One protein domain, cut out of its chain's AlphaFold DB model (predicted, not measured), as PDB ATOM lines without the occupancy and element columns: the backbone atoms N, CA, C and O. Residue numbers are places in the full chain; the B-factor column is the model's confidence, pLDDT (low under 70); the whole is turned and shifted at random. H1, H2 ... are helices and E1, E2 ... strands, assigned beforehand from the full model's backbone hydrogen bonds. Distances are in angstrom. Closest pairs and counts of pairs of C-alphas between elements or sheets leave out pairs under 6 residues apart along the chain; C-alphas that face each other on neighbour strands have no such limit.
ATOM      1  N   THR A   3     144.793 147.440 162.816       90.62
ATOM      2  CA  THR A   3     143.827 146.497 163.406       90.62
ATOM      3  C   THR A   3     143.305 145.553 162.330       90.62
ATOM      4  O   THR A   3     142.825 146.023 161.299       90.62
ATOM      5  N   ILE A   4     143.358 144.246 162.590       92.62
ATOM      6  CA  ILE A   4     142.754 143.222 161.733       92.62
ATOM      7  C   ILE A   4     141.273 143.128 162.109       92.62
ATOM      8  O   ILE A   4     140.942 142.901 163.272       92.62
ATOM      9  N   VAL A   5     140.386 143.364 161.143       92.88
ATOM     10  CA  VAL A   5     138.926 143.337 161.350       92.88
ATOM     11  C   VAL A   5     138.275 142.065 160.821       92.88
ATOM     12  O   VAL A   5     137.165 141.744 161.229       92.88
ATOM     13  N   ASP A   6     138.943 141.374 159.900       92.75
ATOM     14  CA  ASP A   6     138.505 140.116 159.299       92.75
ATOM     15  C   ASP A   6     139.713 139.421 158.650       92.75
ATOM     16  O   ASP A   6     140.747 140.064 158.423       92.75
ATOM     17  N   TYR A   7     139.597 138.137 158.323       93.94
ATOM     18  CA  TYR A   7     140.643 137.402 157.616       93.94
ATOM     19  C   TYR A   7     140.088 136.232 156.795       93.94
ATOM     20  O   TYR A   7     139.074 135.627 157.136       93.94
ATOM     21  N   LEU A   8     140.795 135.876 155.720       95.69
ATOM     22  CA  LEU A   8     140.546 134.661 154.942       95.69
ATOM     23  C   LEU A   8     141.765 133.740 155.020       95.69
ATOM     24  O   LEU A   8     142.892 134.173 154.774       95.69
ATOM     25  N   LEU A   9     141.518 132.469 155.338       96.19
ATOM     26  CA  LEU A   9     142.520 131.407 155.361       96.19
ATOM     27  C   LEU A   9     142.298 130.483 154.161       96.19
ATOM     28  O   LEU A   9     141.226 129.895 154.022       96.19
ATOM     29  N   GLU A  10     143.309 130.332 153.314       97.56
ATOM     30  CA  GLU A  10     143.280 129.444 152.156       97.56
ATOM     31  C   GLU A  10     144.413 128.418 152.266       97.56
ATOM     32  O   GLU A  10     145.578 128.780 152.414       97.56
ATOM     33  N   TRP A  11     144.074 127.130 152.183       97.69
ATOM     34  CA  TRP A  11     145.049 126.041 152.138       97.69
ATOM     35  C   TRP A  11     144.901 125.252 150.841       97.69
ATOM     36  O   TRP A  11     143.863 124.639 150.580       97.69
ATOM     37  N   ASN A  12     145.960 125.221 150.037       97.56
ATOM     38  CA  ASN A  12     145.997 124.443 148.813       97.56
ATOM     39  C   ASN A  12     146.537 123.034 149.100       97.56
ATOM     40  O   ASN A  12     147.732 122.833 149.313       97.56
ATOM     41  N   ILE A  13     145.651 122.037 149.058       95.50
ATOM     42  CA  ILE A  13     145.971 120.636 149.387       95.50
ATOM     43  C   ILE A  13     147.019 120.040 148.431       95.50
ATOM     44  O   ILE A  13     147.860 119.248 148.857       95.50
ATOM     45  N   THR A  14     146.992 120.428 147.154       97.38
ATOM     46  CA  THR A  14     147.882 119.884 146.116       97.38
ATOM     47  C   THR A  14     149.312 120.397 146.270       97.38
ATOM     48  O   THR A  14     150.252 119.607 146.277       97.38
ATOM     49  N   SER A  15     149.479 121.714 146.401       96.38
ATOM     50  CA  SER A  15     150.798 122.351 146.554       96.38
ATOM     51  C   SER A  15     151.315 122.332 147.993       96.38
ATOM     52  O   SER A  15     152.505 122.547 148.202       96.38
ATOM     53  N   LYS A  16     150.450 122.030 148.973       96.81
ATOM     54  CA  LYS A  16     150.735 122.110 150.414       96.81
ATOM     55  C   LYS A  16     151.209 123.503 150.835       96.81
ATOM     56  O   LYS A  16     152.152 123.630 151.614       96.81
ATOM     57  N   LYS A  17     150.561 124.526 150.280       98.19
ATOM     58  CA  LYS A  17     150.857 125.933 150.542       98.19
ATOM     59  C   LYS A  17     149.634 126.654 151.082       98.19
ATOM     60  O   LYS A  17     148.511 126.421 150.625       98.19
ATOM     61  N   GLY A  18     149.878 127.502 152.070       97.88
ATOM     62  CA  GLY A  18     148.895 128.349 152.717       97.88
ATOM     63  C   GLY A  18     148.961 129.785 152.214       97.88
ATOM     64  O   GLY A  18     150.002 130.272 151.772       97.88
ATOM     65  N   LYS A  19     147.828 130.469 152.317       97.75
ATOM     66  CA  LYS A  19     147.692 131.898 152.073       97.75
ATOM     67  C   LYS A  19     146.742 132.495 153.102       97.75
ATOM     68  O   LYS A  19     145.685 131.934 153.387       97.75
ATOM     69  N   VAL A  20     147.118 133.642 153.644       96.06
ATOM     70  CA  VAL A  20     146.337 134.420 154.601       96.06
ATOM     71  C   VAL A  20     146.093 135.798 154.006       96.06
ATOM     72  O   VAL A  20     147.028 136.471 153.579       96.06
ATOM     73  N   ILE A  21     144.833 136.221 153.968       96.31
ATOM     74  CA  ILE A  21     144.451 137.571 153.546       96.31
ATOM     75  C   ILE A  21     143.877 138.289 154.761       96.31
ATOM     76  O   ILE A  21     142.837 137.885 155.280       96.31
ATOM     77  N   LEU A  22     144.548 139.345 155.213       95.19
ATOM     78  CA  LEU A  22     144.130 140.154 156.353       95.19
ATOM     79  C   LEU A  22     143.329 141.351 155.862       95.19
ATOM     80  O   LEU A  22     143.814 142.154 155.066       95.19
ATOM     81  N   LYS A  23     142.121 141.530 156.392       94.69
ATOM     82  CA  LYS A  23     141.358 142.756 156.192       94.69
ATOM     83  C   LYS A  23     141.708 143.734 157.301       94.69
ATOM     84  O   LYS A  23     141.431 143.485 158.476       94.69
ATOM     85  N   LEU A  24     142.313 144.852 156.925       93.88
ATOM     86  CA  LEU A  24     142.771 145.872 157.856       93.88
ATOM     87  C   LEU A  24     141.747 147.008 157.949       93.88
ATOM     88  O   LEU A  24     141.081 147.356 156.974       93.88
ATOM     89  N   LYS A  25     141.588 147.581 159.143       92.81
ATOM     90  CA  LYS A  25     140.743 148.763 159.326       92.81
ATOM     91  C   LYS A  25     141.379 149.962 158.616       92.81
ATOM     92  O   LYS A  25     142.539 150.261 158.881       92.81
ATOM     93  N   ASP A  26     140.612 150.655 157.773       92.88
ATOM     94  CA  ASP A  26     141.031 151.887 157.085       92.88
ATOM     95  C   ASP A  26     142.347 151.726 156.286       92.88
ATOM     96  O   ASP A  26     143.169 152.639 156.210       92.88
ATOM     97  N   SER A  27     142.602 150.536 155.737       93.06
ATOM     98  CA  SER A  27     143.814 150.203 154.980       93.06
ATOM     99  C   SER A  27     143.528 149.114 153.950       93.06
ATOM    100  O   SER A  27     142.549 148.374 154.078       93.06
ATOM    101  N   ASP A  28     144.396 149.008 152.945       94.19
ATOM    102  CA  ASP A  28     144.323 147.922 151.972       94.19
ATOM    103  C   ASP A  28     144.547 146.554 152.643       94.19
ATOM    104  O   ASP A  28     145.218 146.476 153.680       94.19
ATOM    105  N   PRO A  29     143.971 145.472 152.089       94.44
ATOM    106  CA  PRO A  29     144.215 144.129 152.587       94.44
ATOM    107  C   PRO A  29     145.687 143.735 152.469       94.44
ATOM    108  O   PRO A  29     146.321 143.999 151.449       94.44
ATOM    109  N   GLU A  30     146.187 143.027 153.475       96.00
ATOM    110  CA  GLU A  30     147.524 142.435 153.445       96.00
ATOM    111  C   GLU A  30     147.428 140.977 152.997       96.00
ATOM    112  O   GLU A  30     146.533 140.248 153.437       96.00
ATOM    113  N   ILE A  31     148.343 140.541 152.133       95.62
ATOM    114  CA  ILE A  31     148.368 139.173 151.612       95.62
ATOM    115  C   ILE A  31     149.693 138.529 151.990       95.62
ATOM    116  O   ILE A  31     150.749 138.980 151.564       95.62
ATOM    117  N   ILE A  32     149.610 137.431 152.735       95.12
ATOM    118  CA  ILE A  32     150.749 136.598 153.103       95.12
ATOM    119  C   ILE A  32     150.552 135.248 152.414       95.12
ATOM    120  O   ILE A  32     149.581 134.547 152.702       95.12
ATOM    121  N   ASP A  33     151.419 134.895 151.472       96.50
ATOM    122  CA  ASP A  33     151.323 133.674 150.673       96.50
ATOM    123  C   ASP A  33     152.590 132.810 150.763       96.50
ATOM    124  O   ASP A  33     153.484 133.067 151.563       96.50
ATOM    125  N   ASP A  34     152.594 131.708 150.010       96.88
ATOM    126  CA  ASP A  34     153.652 130.687 149.987       96.88
ATOM    127  C   ASP A  34     154.006 130.062 151.355       96.88
ATOM    128  O   ASP A  34     155.055 129.432 151.517       96.88
ATOM    129  N   LEU A  35     153.082 130.146 152.316       97.06
ATOM    130  CA  LEU A  35     153.259 129.644 153.675       97.06
ATOM    131  C   LEU A  35     153.328 128.120 153.691       97.06
ATOM    132  O   LEU A  35     152.493 127.441 153.080       97.06
ATOM    133  N   ASP A  36     154.277 127.560 154.429       97.94
ATOM    134  CA  ASP A  36     154.246 126.138 154.740       97.94
ATOM    135  C   ASP A  36     153.159 125.804 155.786       97.94
ATOM    136  O   ASP A  36     152.460 126.672 156.317       97.94
ATOM    137  N   PHE A  37     152.966 124.513 156.070       95.94
ATOM    138  CA  PHE A  37     151.944 124.077 157.026       95.94
ATOM    139  C   PHE A  37     152.174 124.631 158.442       95.94
ATOM    140  O   PHE A  37     151.209 124.951 159.140       95.94
ATOM    141  N   GLN A  38     153.429 124.730 158.884       96.75
ATOM    142  CA  GLN A  38     153.773 125.197 160.223       96.75
ATOM    143  C   GLN A  38     153.527 126.704 160.351       96.75
ATOM    144  O   GLN A  38     152.921 127.140 161.327       96.75
ATOM    145  N   GLU A  39     153.928 127.488 159.355       95.62
ATOM    146  CA  GLU A  39     153.699 128.932 159.312       95.62
ATOM    147  C   GLU A  39     152.202 129.247 159.218       95.62
ATOM    148  O   GLU A  39     151.671 130.025 160.013       95.62
ATOM    149  N   PHE A  40     151.492 128.583 158.302       96.50
ATOM    150  CA  PHE A  40     150.055 128.770 158.111       96.50
ATOM    151  C   PHE A  40     149.253 128.427 159.372       96.50
ATOM    152  O   PHE A  40     148.384 129.196 159.784       96.50
ATOM    153  N   SER A  41     149.554 127.294 160.012       95.12
ATOM    154  CA  SER A  41     148.865 126.882 161.241       95.12
ATOM    155  C   SER A  41     149.175 127.805 162.420       95.12
ATOM    156  O   SER A  41     148.259 128.154 163.165       95.12
ATOM    157  N   ALA A  42     150.423 128.261 162.567       92.69
ATOM    158  CA  ALA A  42     150.786 129.243 163.583       92.69
ATOM    159  C   ALA A  42     149.994 130.548 163.410       92.69
ATOM    160  O   ALA A  42     149.416 131.047 164.378       92.69
ATOM    161  N   LEU A  43     149.895 131.061 162.179       92.56
ATOM    162  CA  LEU A  43     149.112 132.260 161.878       92.56
ATOM    163  C   LEU A  43     147.616 132.062 162.135       92.56
ATOM    164  O   LEU A  43     146.994 132.912 162.772       92.56
ATOM    165  N   ALA A  44     147.047 130.933 161.706       92.56
ATOM    166  CA  ALA A  44     145.645 130.609 161.952       92.56
ATOM    167  C   ALA A  44     145.314 130.614 163.456       92.56
ATOM    168  O   ALA A  44     144.322 131.215 163.861       92.56
ATOM    169  N   ILE A  45     146.185 130.033 164.289       90.94
ATOM    170  CA  ILE A  45     146.025 130.010 165.752       90.94
ATOM    171  C   ILE A  45     146.093 131.421 166.353       90.94
ATOM    172  O   ILE A  45     145.334 131.741 167.268       90.94
ATOM    173  N   VAL A  46     147.006 132.275 165.877       90.12
ATOM    174  CA  VAL A  46     147.119 133.660 166.369       90.12
ATOM    175  C   VAL A  46     145.861 134.467 166.031       90.12
ATOM    176  O   VAL A  46     145.374 135.219 166.883       90.12
ATOM    177  N   LEU A  47     145.329 134.282 164.820       90.50
ATOM    178  CA  LEU A  47     144.133 134.963 164.320       90.50
ATOM    179  C   LEU A  47     142.843 134.485 165.004       90.50
ATOM    180  O   LEU A  47     141.969 135.300 165.282       90.50
ATOM    181  N   GLU A  48     142.735 133.195 165.338       85.75
ATOM    182  CA  GLU A  48     141.547 132.619 165.987       85.75
ATOM    183  C   GLU A  48     141.302 133.178 167.401       85.75
ATOM    184  O   GLU A  48     140.163 133.270 167.858       85.75
ATOM    185  N   LYS A  49     142.356 133.607 168.106       76.62
ATOM    186  CA  LYS A  49     142.282 134.036 169.514       76.62
ATOM    187  C   LYS A  49     141.602 135.401 169.753       76.62
ATOM    188  O   LYS A  49     141.692 135.938 170.851       76.62
ATOM    189  N   GLY A  50     140.937 135.996 168.761       70.06
ATOM    190  CA  GLY A  50     140.158 137.231 168.915       70.06
ATOM    191  C   GLY A  50     140.803 138.451 168.255       70.06
ATOM    192  O   GLY A  50     141.233 138.384 167.109       70.06
ATOM    193  N   ASN A  51     140.835 139.596 168.947       82.31
ATOM    194  CA  ASN A  51     141.352 140.838 168.362       82.31
ATOM    195  C   ASN A  51     142.835 140.677 168.002       82.31
ATOM    196  O   ASN A  51     143.652 140.454 168.890       82.31
ATOM    197  N   ALA A  52     143.195 140.853 166.732       88.75
ATOM    198  CA  ALA A  52     144.577 140.791 166.269       88.75
ATOM    199  C   ALA A  52     145.023 142.124 165.646       88.75
ATOM    200  O   ALA A  52     144.221 142.905 165.122       88.75
ATOM    201  N   LYS A  53     146.324 142.406 165.720       91.19
ATOM    202  CA  LYS A  53     146.963 143.543 165.051       91.19
ATOM    203  C   LYS A  53     148.099 143.061 164.168       91.19
ATOM    204  O   LYS A  53     148.822 142.143 164.538       91.19
ATOM    205  N   PHE A  54     148.264 143.745 163.046       91.44
ATOM    206  CA  PHE A  54     149.387 143.585 162.139       91.44
ATOM    207  C   PHE A  54     150.381 144.736 162.339       91.44
ATOM    208  O   PHE A  54     149.987 145.911 162.335       91.44
ATOM    209  N   ASP A  55     151.654 144.417 162.541       91.19
ATOM    210  CA  ASP A  55     152.749 145.380 162.494       91.19
ATOM    211  C   ASP A  55     153.552 145.188 161.209       91.19
ATOM    212  O   ASP A  55     154.269 144.207 161.039       91.19
ATOM    213  N   GLU A  56     153.426 146.149 160.300       86.75
ATOM    214  CA  GLU A  56     154.148 146.167 159.027       86.75
ATOM    215  C   GLU A  56     155.658 146.413 159.194       86.75
ATOM    216  O   GLU A  56     156.434 146.067 158.312       86.75
ATOM    217  N   THR A  57     156.090 146.986 160.325       88.12
ATOM    218  CA  THR A  57     157.508 147.281 160.596       88.12
ATOM    219  C   THR A  57     158.275 146.012 160.945       88.12
ATOM    220  O   THR A  57     159.406 145.819 160.509       88.12
ATOM    221  N   GLU A  58     157.648 145.150 161.744       88.31
ATOM    222  CA  GLU A  58     158.211 143.880 162.215       88.31
ATOM    223  C   GLU A  58     157.718 142.677 161.386       88.31
ATOM    224  O   GLU A  58     158.175 141.556 161.596       88.31
ATOM    225  N   ASN A  59     156.817 142.921 160.427       86.56
ATOM    226  CA  ASN A  59     156.106 141.922 159.627       86.56
ATOM    227  C   ASN A  59     155.497 140.801 160.484       86.56
ATOM    228  O   ASN A  59     155.770 139.612 160.311       86.56
ATOM    229  N   SER A  60     154.689 141.205 161.454       88.50
ATOM    230  CA  SER A  60     154.255 140.349 162.550       88.50
ATOM    231  C   SER A  60     152.777 140.546 162.868       88.50
ATOM    232  O   SER A  60     152.209 141.636 162.759       88.50
ATOM    233  N   ILE A  61     152.131 139.452 163.269       89.00
ATOM    234  CA  ILE A  61     150.739 139.442 163.709       89.00
ATOM    235  C   ILE A  61     150.727 139.095 165.191       89.00
ATOM    236  O   ILE A  61     151.275 138.075 165.605       89.00
ATOM    237  N   TYR A  62     150.063 139.928 165.983       86.31
ATOM    238  CA  TYR A  62     149.907 139.714 167.414       86.31
ATOM    239  C   TYR A  62     148.437 139.630 167.750       86.31
ATOM    240  O   TYR A  62     147.631 140.442 167.285       86.31
ATOM    241  N   ASN A  63     148.102 138.699 168.631       82.50
ATOM    242  CA  ASN A  63     146.842 138.792 169.331       82.50
ATOM    243  C   ASN A  63     146.937 139.906 170.386       82.50
ATOM    244  O   ASN A  63     147.932 140.001 171.100       82.50
ATOM    245  N   VAL A  64     145.929 140.772 170.446       71.19
ATOM    246  CA  VAL A  64     145.845 141.905 171.378       71.19
ATOM    247  C   VAL A  64     144.830 141.693 172.502       71.19
ATOM    248  O   VAL A  64     144.442 142.662 173.156       71.19
TER     249      VAL A  64
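AT A GLANCE: This is residues 3 to 64 of the 66 residues of an uncharacterized protein of Chryseobacterium shandongense (UniProt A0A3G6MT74). A small, twisted sheet of five strands curls round a single helix. Three strands, E1, E2 and E3, make a long wall along one side of H1, and the short hairpin of E4 and E5 closes in near the end of the helix at residue 48, joined to the wall where E1 and E4 meet only at a point. The printed part has 62 residues, with elements in the order E1, E2, E3, H1, E4, E5; the sheet runs E3, E2, E1, E4, E5, and its neighbour pairs within the two groups are antiparallel. The class is mixed, helices and strands. The whole is compact, with a radius of gyration of the C-alphas of 11.3 A, and elongated, spanning 34 by 22 by 20 A.

HOW THE PARTS SIT: Begin with E1, residues 3 to 12, which bends by 61 degrees at residue 6. Its antiparallel neighbour is E2, residues 17 to 24, at 161 degrees between directions; look for N 8 and O 21, 2.9 A apart and within hydrogen-bond range. E3, residues 30 to 35, is antiparallel to E2 at 168 degrees, with N 20 and O 32 within hydrogen-bond range at 2.8 A. E1, E2 and E3 form a meander, each strand the antiparallel neighbour of the one before, and each step is a hairpin. H1, residues 37 to 48, is on the sheet, which curls round it; every O i to N i+4 pair in H1 is within hydrogen-bond range. The closest C-alphas of E2 and H1 are those of Gly 18 and Phe 40, 5.5 A apart. E3 and H1 are near each other, with 6 pairs of C-alphas within 10 A. E4, residues 52 to 55, meets E1 only at a point, where the C-alphas of 53 and 3 face each other at 4.6 A. E4 forms an antiparallel hairpin with E5, residues 60 to 63, at 156 degrees, with N 53 and O 62 within hydrogen-bond range at 2.8 A. The closest C-alphas of H1 and E5 are those of Val 46 and Asn 63, 5.9 A apart. E3 is apart from both E4 and E5.

IN THESE COORDINATES: Find C-alpha 3 at (143.827, 146.497, 163.406); from there E1, residues 3 to 12, runs 26.5 A. E2, residues 17 to 24, comes back over 22.7 A, and E3, residues 30 to 35, covers 14.0 A. H1, residues 37 to 48, starts with C-alpha 37 at (151.944, 124.077, 157.026) and measures 16.2 A. E4, residues 52 to 55, and E5, residues 60 to 63, are short; E5 ends with C-alpha 63 at (146.842, 138.792, 169.331).

THE WHOLE: The C-alphas of Thr 14 and Asp 26 are the two farthest apart, at 34.5 A. The printed part has no cut, and the five links between elements are tight. The mean pLDDT of the printed part is 92.3, and no printed residue is under 70.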